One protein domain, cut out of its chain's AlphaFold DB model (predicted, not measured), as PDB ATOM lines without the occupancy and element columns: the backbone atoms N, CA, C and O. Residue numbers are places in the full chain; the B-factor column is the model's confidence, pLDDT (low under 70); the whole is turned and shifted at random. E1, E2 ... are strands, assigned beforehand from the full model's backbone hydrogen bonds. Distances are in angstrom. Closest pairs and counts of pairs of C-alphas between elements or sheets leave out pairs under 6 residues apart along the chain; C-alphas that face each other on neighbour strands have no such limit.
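This is residues 10 to 93 of the 100 residues of an uncharacterized protein of Deltaproteobacteria bacterium (UniProt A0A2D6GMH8). Six strands side by side make one twisted sheet, bent into a trough, and residues 40 to 55 cross back past E2 and E1 to E4. The printed part has 84 residues, strands E1 to E6, no named helix: all strand, antiparallel order E3 E2 E1 E4 E5 E6, compact, radius of gyration 12.6 A, spans 39 by 22 by 16 A.

E1, residues 10 to 18, and E4, residues 56 to 65, are antiparallel neighbours; N 13 and O 62 are 2.9 A apart. Hairpins join E1, E2, residues 23 to 29, and E3, residues 32 to 39: a meander, each strand antiparallel to the one before; with E4, a Greek key, first strand beside fourth. Hairpins join E4, E5, residues 70 to 76, and E6, residues 79 to 86, a second meander.

E1 begins at C-alpha 10, (-30.672, 0.961, -17.693), and spans 15.9 A; E4 bends by 111 degrees at Gly 61.

The printed part has no cut. The link E3 to E4 is long. Residues 48 to 50 have pLDDT under 70.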
ATOM      1  N   LYS A  10     -29.255   1.002 -17.348       88.81
ATOM      2  CA  LYS A  10     -30.672   0.961 -17.693       88.81
ATOM      3  C   LYS A  10     -30.896   0.216 -18.992       88.81
ATOM      4  O   LYS A  10     -31.862  -0.519 -19.148       88.81
ATOM      5  N   GLN A  11     -30.004   0.429 -19.942       90.75
ATOM      6  CA  GLN A  11     -30.034  -0.224 -21.234       90.75
ATOM      7  C   GLN A  11     -28.602  -0.530 -21.631       90.75
ATOM      8  O   GLN A  11     -27.709   0.277 -21.383       90.75
ATOM      9  N   SER A  12     -28.386  -1.675 -22.251       90.94
ATOM     10  CA  SER A  12     -27.091  -2.017 -22.816       90.94
ATOM     11  C   SER A  12     -27.267  -2.739 -24.133       90.94
ATOM     12  O   SER A  12     -28.230  -3.482 -24.310       90.94
ATOM     13  N   GLU A  13     -26.324  -2.534 -25.034       94.00
ATOM     14  CA  GLU A  13     -26.243  -3.207 -26.318       94.00
ATOM     15  C   GLU A  13     -24.820  -3.705 -26.513       94.00
ATOM     16  O   GLU A  13     -23.881  -2.919 -26.407       94.00
ATOM     17  N   GLY A  14     -24.673  -5.002 -26.768       93.62
ATOM     18  CA  GLY A  14     -23.382  -5.633 -27.006       93.62
ATOM     19  C   GLY A  14     -23.250  -6.991 -26.329       93.62
ATOM     20  O   GLY A  14     -24.237  -7.714 -26.158       93.62
ATOM     21  N   ILE A  15     -22.016  -7.343 -25.979       94.38
ATOM     22  CA  ILE A  15     -21.653  -8.643 -25.409       94.38
ATOM     23  C   ILE A  15     -21.412  -8.467 -23.917       94.38
ATOM     24  O   ILE A  15     -20.594  -7.648 -23.514       94.38
ATOM     25  N   LEU A  16     -22.109  -9.243 -23.091       92.31
ATOM     26  CA  LEU A  16     -22.094  -9.117 -21.639       92.31
ATOM     27  C   LEU A  16     -21.818 -10.461 -20.994       92.31
ATOM     28  O   LEU A  16     -22.564 -11.413 -21.189       92.31
ATOM     29  N   THR A  17     -20.796 -10.512 -20.158       92.44
ATOM     30  CA  THR A  17     -20.409 -11.694 -19.399       92.44
ATOM     31  C   THR A  17     -20.750 -11.479 -17.931       92.44
ATOM     32  O   THR A  17     -20.206 -10.602 -17.248       92.44
ATOM     33  N   SER A  18     -21.668 -12.299 -17.430       88.69
ATOM     34  CA  SER A  18     -22.050 -12.318 -16.018       88.69
ATOM     35  C   SER A  18     -20.961 -12.940 -15.139       88.69
ATOM     36  O   SER A  18     -20.099 -13.693 -15.597       88.69
ATOM     37  N   SER A  19     -21.054 -12.715 -13.830       87.50
ATOM     38  CA  SER A  19     -20.183 -13.339 -12.823       87.50
ATOM     39  C   SER A  19     -20.206 -14.870 -12.822       87.50
ATOM     40  O   SER A  19     -19.244 -15.491 -12.373       87.50
ATOM     41  N   ASN A  20     -21.270 -15.480 -13.349       87.19
ATOM     42  CA  ASN A  20     -21.403 -16.934 -13.463       87.19
ATOM     43  C   ASN A  20     -20.764 -17.506 -14.743       87.19
ATOM     44  O   ASN A  20     -20.711 -18.727 -14.903       87.19
ATOM     45  N   GLY A  21     -20.259 -16.641 -15.629       89.19
ATOM     46  CA  GLY A  21     -19.674 -17.014 -16.916       89.19
ATOM     47  C   GLY A  21     -20.693 -17.204 -18.040       89.19
ATOM     48  O   GLY A  21     -20.305 -17.646 -19.114       89.19
ATOM     49  N   ASP A  22     -21.970 -16.889 -17.805       90.88
ATOM     50  CA  ASP A  22     -22.966 -16.823 -18.876       90.88
ATOM     51  C   ASP A  22     -22.742 -15.547 -19.694       90.88
ATOM     52  O   ASP A  22     -22.540 -14.471 -19.111       90.88
ATOM     53  N   THR A  23     -22.825 -15.677 -21.016       92.31
ATOM     54  CA  THR A  23     -22.605 -14.596 -21.977       92.31
ATOM     55  C   THR A  23     -23.905 -14.259 -22.683       92.31
ATOM     56  O   THR A  23     -24.520 -15.116 -23.308       92.31
ATOM     57  N   PHE A  24     -24.324 -13.007 -22.617       92.44
ATOM     58  CA  PHE A  24     -25.434 -12.476 -23.389       92.44
ATOM     59  C   PHE A  24     -24.907 -11.656 -24.564       92.44
ATOM     60  O   PHE A  24     -24.013 -10.834 -24.389       92.44
ATOM     61  N   GLU A  25     -25.482 -11.852 -25.743       94.00
ATOM     62  CA  GLU A  25     -25.204 -11.053 -26.932       94.00
ATOM     63  C   GLU A  25     -26.507 -10.424 -27.424       94.00
ATOM     64  O   GLU A  25     -27.422 -11.127 -27.862       94.00
ATOM     65  N   GLY A  26     -26.599  -9.096 -27.341       93.38
ATOM     66  CA  GLY A  26     -27.738  -8.341 -27.849       93.38
ATOM     67  C   GLY A  26     -28.073  -7.104 -27.024       93.38
ATOM     68  O   GLY A  26     -27.202  -6.453 -26.454       93.38
ATOM     69  N   VAL A  27     -29.362  -6.781 -26.951       93.06
ATOM     70  CA  VAL A  27     -29.902  -5.601 -26.273       93.06
ATOM     71  C   VAL A  27     -30.621  -6.011 -24.990       93.06
ATOM     72  O   VAL A  27     -31.582  -6.786 -25.025       93.06
ATOM     73  N   LEU A  28     -30.199  -5.437 -23.865       90.19
ATOM     74  CA  LEU A  28     -30.906  -5.474 -22.585       90.19
ATOM     75  C   LEU A  28     -31.540  -4.117 -22.303       90.19
ATOM     76  O   LEU A  28     -30.952  -3.071 -22.567       90.19
ATOM     77  N   LYS A  29     -32.715  -4.140 -21.686       90.25
ATOM     78  CA  LYS A  29     -33.422  -2.976 -21.169       90.25
ATOM     79  C   LYS A  29     -34.034  -3.302 -19.812       90.25
ATOM     80  O   LYS A  29     -34.746  -4.290 -19.677       90.25
ATOM     81  N   ASP A  30     -33.769  -2.457 -18.826       87.31
ATOM     82  CA  ASP A  30     -34.232  -2.577 -17.444       87.31
ATOM     83  C   ASP A  30     -33.900  -3.960 -16.843       87.31
ATOM     84  O   ASP A  30     -34.746  -4.617 -16.236       87.31
ATOM     85  N   GLY A  31     -32.673  -4.439 -17.095       82.56
ATOM     86  CA  GLY A  31     -32.215  -5.768 -16.679       82.56
ATOM     87  C   GLY A  31     -32.918  -6.924 -17.388       82.56
ATOM     88  O   GLY A  31     -32.904  -8.043 -16.892       82.56
ATOM     89  N   LYS A  32     -33.580  -6.668 -18.523       87.62
ATOM     90  CA  LYS A  32     -34.264  -7.700 -19.295       87.62
ATOM     91  C   LYS A  32     -33.796  -7.742 -20.742       87.62
ATOM     92  O   LYS A  32     -33.682  -6.701 -21.382       87.62
ATOM     93  N   PRO A  33     -33.598  -8.935 -21.294       88.88
ATOM     94  CA  PRO A  33     -33.342  -9.132 -22.716       88.88
ATOM     95  C   PRO A  33     -34.503  -8.643 -23.568       88.88
ATOM     96  O   PRO A  33     -35.632  -9.115 -23.462       88.88
ATOM     97  N   LEU A  34     -34.195  -7.655 -24.407       90.19
ATOM     98  CA  LEU A  34     -35.091  -7.110 -25.416       90.19
ATOM     99  C   LEU A  34     -34.947  -7.879 -26.734       90.19
ATOM    100  O   LEU A  34     -35.949  -8.213 -27.361       90.19
ATOM    101  N   SER A  35     -33.709  -8.164 -27.144       91.81
ATOM    102  CA  SER A  35     -33.385  -8.957 -28.335       91.81
ATOM    103  C   SER A  35     -31.970  -9.504 -28.226       91.81
ATOM    104  O   SER A  35     -31.076  -8.745 -27.868       91.81
ATOM    105  N   GLY A  36     -31.743 -10.766 -28.571       91.12
ATOM    106  CA  GLY A  36     -30.418 -11.374 -28.502       91.12
ATOM    107  C   GLY A  36     -30.481 -12.840 -28.107       91.12
ATOM    108  O   GLY A  36     -31.574 -13.400 -27.991       91.12
ATOM    109  N   SER A  37     -29.313 -13.416 -27.851       92.06
ATOM    110  CA  SER A  37     -29.159 -14.791 -27.380       92.06
ATOM    111  C   SER A  37     -28.345 -14.813 -26.090       92.06
ATOM    112  O   SER A  37     -27.390 -14.058 -25.916       92.06
ATOM    113  N   LEU A  38     -28.750 -15.678 -25.161       90.81
ATOM    114  CA  LEU A  38     -28.020 -15.962 -23.931       90.81
ATOM    115  C   LEU A  38     -27.322 -17.307 -24.088       90.81
ATOM    116  O   LEU A  38     -27.963 -18.286 -24.454       90.81
ATOM    117  N   TYR A  39     -26.044 -17.370 -23.755       92.38
ATOM    118  CA  TYR A  39     -25.233 -18.574 -23.796       92.38
ATOM    119  C   TYR A  39     -24.743 -18.914 -22.393       92.38
ATOM    120  O   TYR A  39     -24.355 -18.034 -21.622       92.38
ATOM    121  N   ASP A  40     -24.760 -20.197 -22.049       91.31
ATOM    122  CA  ASP A  40     -24.108 -20.672 -20.834       91.31
ATOM    123  C   ASP A  40     -22.576 -20.629 -20.974       91.31
ATOM    124  O   ASP A  40     -22.028 -20.483 -22.068       91.31
ATOM    125  N   LYS A  41     -21.859 -20.834 -19.868       88.50
ATOM    126  CA  LYS A  41     -20.385 -20.932 -19.869       88.50
ATOM    127  C   LYS A  41     -19.792 -22.016 -20.792       88.50
ATOM    128  O   LYS A  41     -18.575 -22.078 -20.954       88.50
ATOM    129  N   GLN A  42     -20.611 -22.936 -21.307       91.12
ATOM    130  CA  GLN A  42     -20.218 -24.003 -22.232       91.12
ATOM    131  C   GLN A  42     -20.561 -23.651 -23.694       91.12
ATOM    132  O   GLN A  42     -20.199 -24.411 -24.591       91.12
ATOM    133  N   GLY A  43     -21.221 -22.514 -23.941       89.62
ATOM    134  CA  GLY A  43     -21.640 -22.039 -25.258       89.62
ATOM    135  C   GLY A  43     -23.007 -22.551 -25.719       89.62
ATOM    136  O   GLY A  43     -23.346 -22.381 -26.889       89.62
ATOM    137  N   PHE A  44     -23.798 -23.184 -24.851       91.44
ATOM    138  CA  PHE A  44     -25.157 -23.604 -25.192       91.44
ATOM    139  C   PHE A  44     -26.137 -22.447 -25.031       91.44
ATOM    140  O   PHE A  44     -26.171 -21.797 -23.987       91.44
ATOM    141  N   GLU A  45     -26.963 -22.226 -26.053       90.12
ATOM    142  CA  GLU A  45     -28.038 -21.238 -26.001       90.12
ATOM    143  C   GLU A  45     -29.049 -21.604 -24.900       90.12
ATOM    144  O   GLU A  45     -29.517 -22.743 -24.800       90.12
ATOM    145  N   LYS A  46     -29.369 -20.627 -24.051       85.44
ATOM    146  CA  LYS A  46     -30.324 -20.711 -22.947       85.44
ATOM    147  C   LYS A  46     -31.548 -19.865 -23.259       85.44
ATOM    148  O   LYS A  46     -31.451 -18.805 -23.870       85.44
ATOM    149  N   GLU A  47     -32.697 -20.300 -22.747       76.44
ATOM    150  CA  GLU A  47     -33.885 -19.455 -22.759       76.44
ATOM    151  C   GLU A  47     -33.678 -18.197 -21.911       76.44
ATOM    152  O   GLU A  47     -33.102 -18.187 -20.819       76.44
ATOM    153  N   VAL A  48     -34.152 -17.114 -22.499       65.62
ATOM    154  CA  VAL A  48     -33.873 -15.735 -22.160       65.62
ATOM    155  C   VAL A  48     -34.980 -15.266 -21.214       65.62
ATOM    156  O   VAL A  48     -36.051 -14.862 -21.659       65.62
ATOM    157  N   SER A  49     -34.773 -15.378 -19.900       63.53
ATOM    158  CA  SER A  49     -35.821 -14.988 -18.939       63.53
ATOM    159  C   SER A  49     -35.347 -14.236 -17.696       63.53
ATOM    160  O   SER A  49     -36.164 -13.531 -17.112       63.53
ATOM    161  N   ASP A  50     -34.068 -14.316 -17.313       67.38
ATOM    162  CA  ASP A  50     -33.578 -13.695 -16.070       67.38
ATOM    163  C   ASP A  50     -32.066 -13.378 -16.150       67.38
ATOM    164  O   ASP A  50     -31.236 -14.034 -15.525       67.38
ATOM    165  N   PHE A  51     -31.676 -12.432 -17.018       79.62
ATOM    166  CA  PHE A  51     -30.284 -11.962 -17.083       79.62
ATOM    167  C   PHE A  51     -30.120 -10.700 -16.240       79.62
ATOM    168  O   PHE A  51     -30.572  -9.629 -16.637       79.62
ATOM    169  N   ASP A  52     -29.457 -10.819 -15.094       77.38
ATOM    170  CA  ASP A  52     -29.226  -9.683 -14.209       77.38
ATOM    171  C   ASP A  52     -27.977  -8.892 -14.629       77.38
ATOM    172  O   ASP A  52     -26.837  -9.354 -14.558       77.38
ATOM    173  N   ILE A  53     -28.207  -7.654 -15.058       78.94
ATOM    174  CA  ILE A  53     -27.157  -6.695 -15.415       78.94
ATOM    175  C   ILE A  53     -26.309  -6.246 -14.217       78.94
ATOM    176  O   ILE A  53     -25.222  -5.700 -14.405       78.94
ATOM    177  N   THR A  54     -26.788  -6.440 -12.986       74.94
ATOM    178  CA  THR A  54     -26.061  -6.038 -11.775       74.94
ATOM    179  C   THR A  54     -24.857  -6.936 -11.492       74.94
ATOM    180  O   THR A  54     -23.923  -6.494 -10.823       74.94
ATOM    181  N   ASP A  55     -24.831  -8.139 -12.075       76.31
ATOM    182  CA  ASP A  55     -23.759  -9.127 -11.933       76.31
ATOM    183  C   ASP A  55     -22.794  -9.167 -13.132       76.31
ATOM    184  O   ASP A  55     -21.997 -10.107 -13.253       76.31
ATOM    185  N   ILE A  56     -22.833  -8.170 -14.025       84.62
ATOM    186  CA  ILE A  56     -21.916  -8.086 -15.172       84.62
ATOM    187  C   ILE A  56     -20.482  -7.889 -14.676       84.62
ATOM    188  O   ILE A  56     -20.138  -6.887 -14.043       84.62
ATOM    189  N   LYS A  57     -19.622  -8.849 -15.019       86.56
ATOM    190  CA  LYS A  57     -18.183  -8.788 -14.763       86.56
ATOM    191  C   LYS A  57     -17.424  -8.162 -15.907       86.56
ATOM    192  O   LYS A  57     -16.524  -7.369 -15.665       86.56
ATOM    193  N   GLU A  58     -17.769  -8.522 -17.126       90.44
ATOM    194  CA  GLU A  58     -17.136  -7.993 -18.325       90.44
ATOM    195  C   GLU A  58     -18.237  -7.668 -19.318       90.44
ATOM    196  O   GLU A  58     -19.231  -8.383 -19.403       90.44
ATOM    197  N   GLY A  59     -18.097  -6.571 -20.040       91.25
ATOM    198  CA  GLY A  59     -19.074  -6.202 -21.044       91.25
ATOM    199  C   GLY A  59     -18.463  -5.281 -22.072       91.25
ATOM    200  O   GLY A  59     -17.707  -4.388 -21.716       91.25
ATOM    201  N   GLU A  60     -18.795  -5.482 -23.331       94.06
ATOM    202  CA  GLU A  60     -18.376  -4.625 -24.427       94.06
ATOM    203  C   GLU A  60     -19.608  -4.129 -25.163       94.06
ATOM    204  O   GLU A  60     -20.502  -4.911 -25.493       94.06
ATOM    205  N   GLY A  61     -19.641  -2.825 -25.418       93.81
ATOM    206  CA  GLY A  61     -20.669  -2.190 -26.223       93.81
ATOM    207  C   GLY A  61     -21.128  -0.866 -25.634       93.81
ATOM    208  O   GLY A  61     -20.350  -0.122 -25.033       93.81
ATOM    209  N   THR A  62     -22.402  -0.552 -25.833       94.56
ATOM    210  CA  THR A  62     -22.996   0.720 -25.427       94.56
ATOM    211  C   THR A  62     -23.873   0.528 -24.198       94.56
ATOM    212  O   THR A  62     -24.804  -0.269 -24.205       94.56
ATOM    213  N   PHE A  63     -23.617   1.300 -23.146       91.94
ATOM    214  CA  PHE A  63     -24.283   1.238 -21.851       91.94
ATOM    215  C   PHE A  63     -24.923   2.583 -21.539       91.94
ATOM    216  O   PHE A  63     -24.238   3.586 -21.386       91.94
ATOM    217  N   THR A  64     -26.242   2.615 -21.412       91.62
ATOM    218  CA  THR A  64     -26.982   3.789 -20.945       91.62
ATOM    219  C   THR A  64     -27.243   3.654 -19.455       91.62
ATOM    220  O   THR A  64     -27.837   2.668 -19.018       91.62
ATOM    221  N   PHE A  65     -26.844   4.650 -18.675       89.06
ATOM    222  CA  PHE A  65     -27.066   4.694 -17.234       89.06
ATOM    223  C   PHE A  65     -28.380   5.402 -16.884       89.06
ATOM    224  O   PHE A  65     -28.912   6.200 -17.656       89.06
ATOM    225  N   ASP A  66     -28.881   5.172 -15.669       87.00
ATOM    226  CA  ASP A  66     -30.109   5.811 -15.167       87.00
ATOM    227  C   ASP A  66     -30.075   7.349 -15.162       87.00
ATOM    228  O   ASP A  66     -31.118   8.000 -15.243       87.00
ATOM    229  N   ASN A  67     -28.885   7.950 -15.090       86.94
ATOM    230  CA  ASN A  67     -28.703   9.402 -15.157       86.94
ATOM    231  C   ASN A  67     -28.799   9.967 -16.594       86.94
ATOM    232  O   ASN A  67     -28.734  11.188 -16.771       86.94
ATOM    233  N   GLY A  68     -28.970   9.103 -17.600       89.69
ATOM    234  CA  GLY A  68     -29.030   9.451 -19.017       89.69
ATOM    235  C   GLY A  68     -27.666   9.592 -19.693       89.69
ATOM    236  O   GLY A  68     -27.622  10.014 -20.842       89.69
ATOM    237  N   GLU A  69     -26.570   9.286 -18.999       92.50
ATOM    238  CA  GLU A  69     -25.235   9.209 -19.596       92.50
ATOM    239  C   GLU A  69     -25.070   7.893 -20.352       92.50
ATOM    240  O   GLU A  69     -25.654   6.873 -19.976       92.50
ATOM    241  N   THR A  70     -24.237   7.916 -21.388       93.25
ATOM    242  CA  THR A  70     -23.972   6.747 -22.225       93.25
ATOM    243  C   THR A  70     -22.483   6.467 -22.226       93.25
ATOM    244  O   THR A  70     -21.690   7.362 -22.482       93.25
ATOM    245  N   PHE A  71     -22.080   5.239 -21.941       92.75
ATOM    246  CA  PHE A  71     -20.708   4.778 -22.090       92.75
ATOM    247  C   PHE A  71     -20.616   3.842 -23.288       92.75
ATOM    248  O   PHE A  71     -21.436   2.942 -23.423       92.75
ATOM    249  N   GLU A  72     -19.627   4.046 -24.144       95.31
ATOM    250  CA  GLU A  72     -19.324   3.171 -25.269       95.31
ATOM    251  C   GLU A  72     -17.916   2.617 -25.093       95.31
ATOM    252  O   GLU A  72     -16.950   3.383 -25.044       95.31
ATOM    253  N   GLY A  73     -17.810   1.297 -24.973       93.94
ATOM    254  CA  GLY A  73     -16.539   0.595 -24.860       93.94
ATOM    255  C   GLY A  73     -16.615  -0.646 -23.981       93.94
ATOM    256  O   GLY A  73     -17.653  -1.294 -23.858       93.94
ATOM    257  N   VAL A  74     -15.486  -0.980 -23.368       92.94
ATOM    258  CA  VAL A  74     -15.283  -2.156 -22.529       92.94
ATOM    259  C   VAL A  74     -15.448  -1.783 -21.058       92.94
ATOM    260  O   VAL A  74     -14.820  -0.853 -20.552       92.94
ATOM    261  N   MET A  75     -16.270  -2.541 -20.346       88.12
ATOM    262  CA  MET A  75     -16.408  -2.548 -18.897       88.12
ATOM    263  C   MET A  75     -15.776  -3.810 -18.309       88.12
ATOM    264  O   MET A  75     -15.961  -4.909 -18.828       88.12
ATOM    265  N   LYS A  76     -15.079  -3.655 -17.182       87.38
ATOM    266  CA  LYS A  76     -14.464  -4.735 -16.409       87.38
ATOM    267  C   LYS A  76     -14.673  -4.530 -14.911       87.38
ATOM    268  O   LYS A  76     -14.471  -3.435 -14.389       87.38
ATOM    269  N   ASP A  77     -15.106  -5.583 -14.224       84.12
ATOM    270  CA  ASP A  77     -15.514  -5.604 -12.816       84.12
ATOM    271  C   ASP A  77     -16.439  -4.419 -12.452       84.12
ATOM    272  O   ASP A  77     -16.240  -3.719 -11.452       84.12
ATOM    273  N   GLY A  78     -17.432  -4.155 -13.312       76.94
ATOM    274  CA  GLY A  78     -18.409  -3.074 -13.136       76.94
ATOM    275  C   GLY A  78     -17.851  -1.656 -13.323       76.94
ATOM    276  O   GLY A  78     -18.488  -0.685 -12.909       76.94
ATOM    277  N   LYS A  79     -16.661  -1.506 -13.914       82.62
ATOM    278  CA  LYS A  79     -16.018  -0.208 -14.171       82.62
ATOM    279  C   LYS A  79     -15.664  -0.055 -15.648       82.62
ATOM    280  O   LYS A  79     -15.274  -1.039 -16.265       82.62
ATOM    281  N   PRO A  80     -15.727   1.162 -16.208       86.12
ATOM    282  CA  PRO A  80     -15.150   1.440 -17.518       86.12
ATOM    283  C   PRO A  80     -13.663   1.060 -17.550       86.12
ATOM    284  O   PRO A  80     -12.895   1.505 -16.693       86.12
ATOM    285  N   TRP A  81     -13.288   0.223 -18.511       89.44
ATOM    286  CA  TRP A  81     -11.917  -0.220 -18.765       89.44
ATOM    287  C   TRP A  81     -11.294   0.592 -19.900       89.44
ATOM    288  O   TRP A  81     -10.265   1.235 -19.708       89.44
ATOM    289  N   ASP A  82     -11.969   0.624 -21.047       93.19
ATOM    290  CA  ASP A  82     -11.540   1.332 -22.250       93.19
ATOM    291  C   ASP A  82     -12.775   1.832 -22.996       93.19
ATOM    292  O   ASP A  82     -13.738   1.084 -23.126       93.19
ATOM    293  N   GLY A  83     -12.794   3.088 -23.431       93.31
ATOM    294  CA  GLY A  83     -13.947   3.676 -24.112       93.31
ATOM    295  C   GLY A  83     -14.275   5.106 -23.703       93.31
ATOM    296  O   GLY A  83     -13.553   5.754 -22.948       93.31
ATOM    297  N   THR A  84     -15.412   5.607 -24.169       94.88
ATOM    298  CA  THR A  84     -15.815   7.005 -23.992       94.88
ATOM    299  C   THR A  84     -17.150   7.094 -23.269       94.88
ATOM    300  O   THR A  84     -18.127   6.440 -23.619       94.88
ATOM    301  N   LEU A  85     -17.200   7.928 -22.234       93.00
ATOM    302  CA  LEU A  85     -18.422   8.335 -21.556       93.00
ATOM    303  C   LEU A  85     -18.922   9.639 -22.166       93.00
ATOM    304  O   LEU A  85     -18.214  10.647 -22.161       93.00
ATOM    305  N   TYR A  86     -20.171   9.618 -22.597       94.25
ATOM    306  CA  TYR A  86     -20.946  10.726 -23.119       94.25
ATOM    307  C   TYR A  86     -21.955  11.205 -22.074       94.25
ATOM    308  O   TYR A  86     -22.524  10.415 -21.314       94.25
ATOM    309  N   ASP A  87     -22.189  12.512 -22.029       93.19
ATOM    310  CA  ASP A  87     -23.272  13.083 -21.238       93.19
ATOM    311  C   ASP A  87     -24.648  12.856 -21.897       93.19
ATOM    312  O   ASP A  87     -24.759  12.381 -23.027       93.19
ATOM    313  N   LYS A  88     -25.726  13.246 -21.206       91.19
ATOM    314  CA  LYS A  88     -27.105  13.161 -21.729       91.19
ATOM    315  C   LYS A  88     -27.356  13.939 -23.032       91.19
ATOM    316  O   LYS A  88     -28.416  13.793 -23.634       91.19
ATOM    317  N   GLY A  89     -26.459  14.855 -23.392       90.25
ATOM    318  CA  GLY A  89     -26.486  15.640 -24.622       90.25
ATOM    319  C   GLY A  89     -25.645  15.030 -25.744       90.25
ATOM    320  O   GLY A  89     -25.633  15.591 -26.838       90.25
ATOM    321  N   GLY A  90     -24.969  13.904 -25.496       88.56
ATOM    322  CA  GLY A  90     -24.065  13.259 -26.443       88.56
ATOM    323  C   GLY A  90     -22.679  13.900 -26.507       88.56
ATOM    324  O   GLY A  90     -21.919  13.597 -27.423       88.56
ATOM    325  N   PHE A  91     -22.329  14.785 -25.569       92.19
ATOM    326  CA  PHE A  91     -20.992  15.372 -25.516       92.19
ATOM    327  C   PHE A  91     -20.037  14.461 -24.753       92.19
ATOM    328  O   PHE A  91     -20.377  13.931 -23.695       92.19
ATOM    329  N   GLU A  92     -18.821  14.311 -25.271       93.56
ATOM    330  CA  GLU A  92     -17.754  13.555 -24.623       93.56
ATOM    331  C   GLU A  92     -17.454  14.147 -23.241       93.56
ATOM    332  O   GLU A  92     -17.008  15.287 -23.097       93.56
ATOM    333  N   LYS A  93     -17.715  13.358 -22.203       91.25
ATOM    334  CA  LYS A  93     -17.505  13.731 -20.805       91.25
ATOM    335  C   LYS A  93     -16.166  13.218 -20.294       91.25
ATOM    336  O   LYS A  93     -15.493  13.913 -19.530       91.25
TER     337      LYS A  93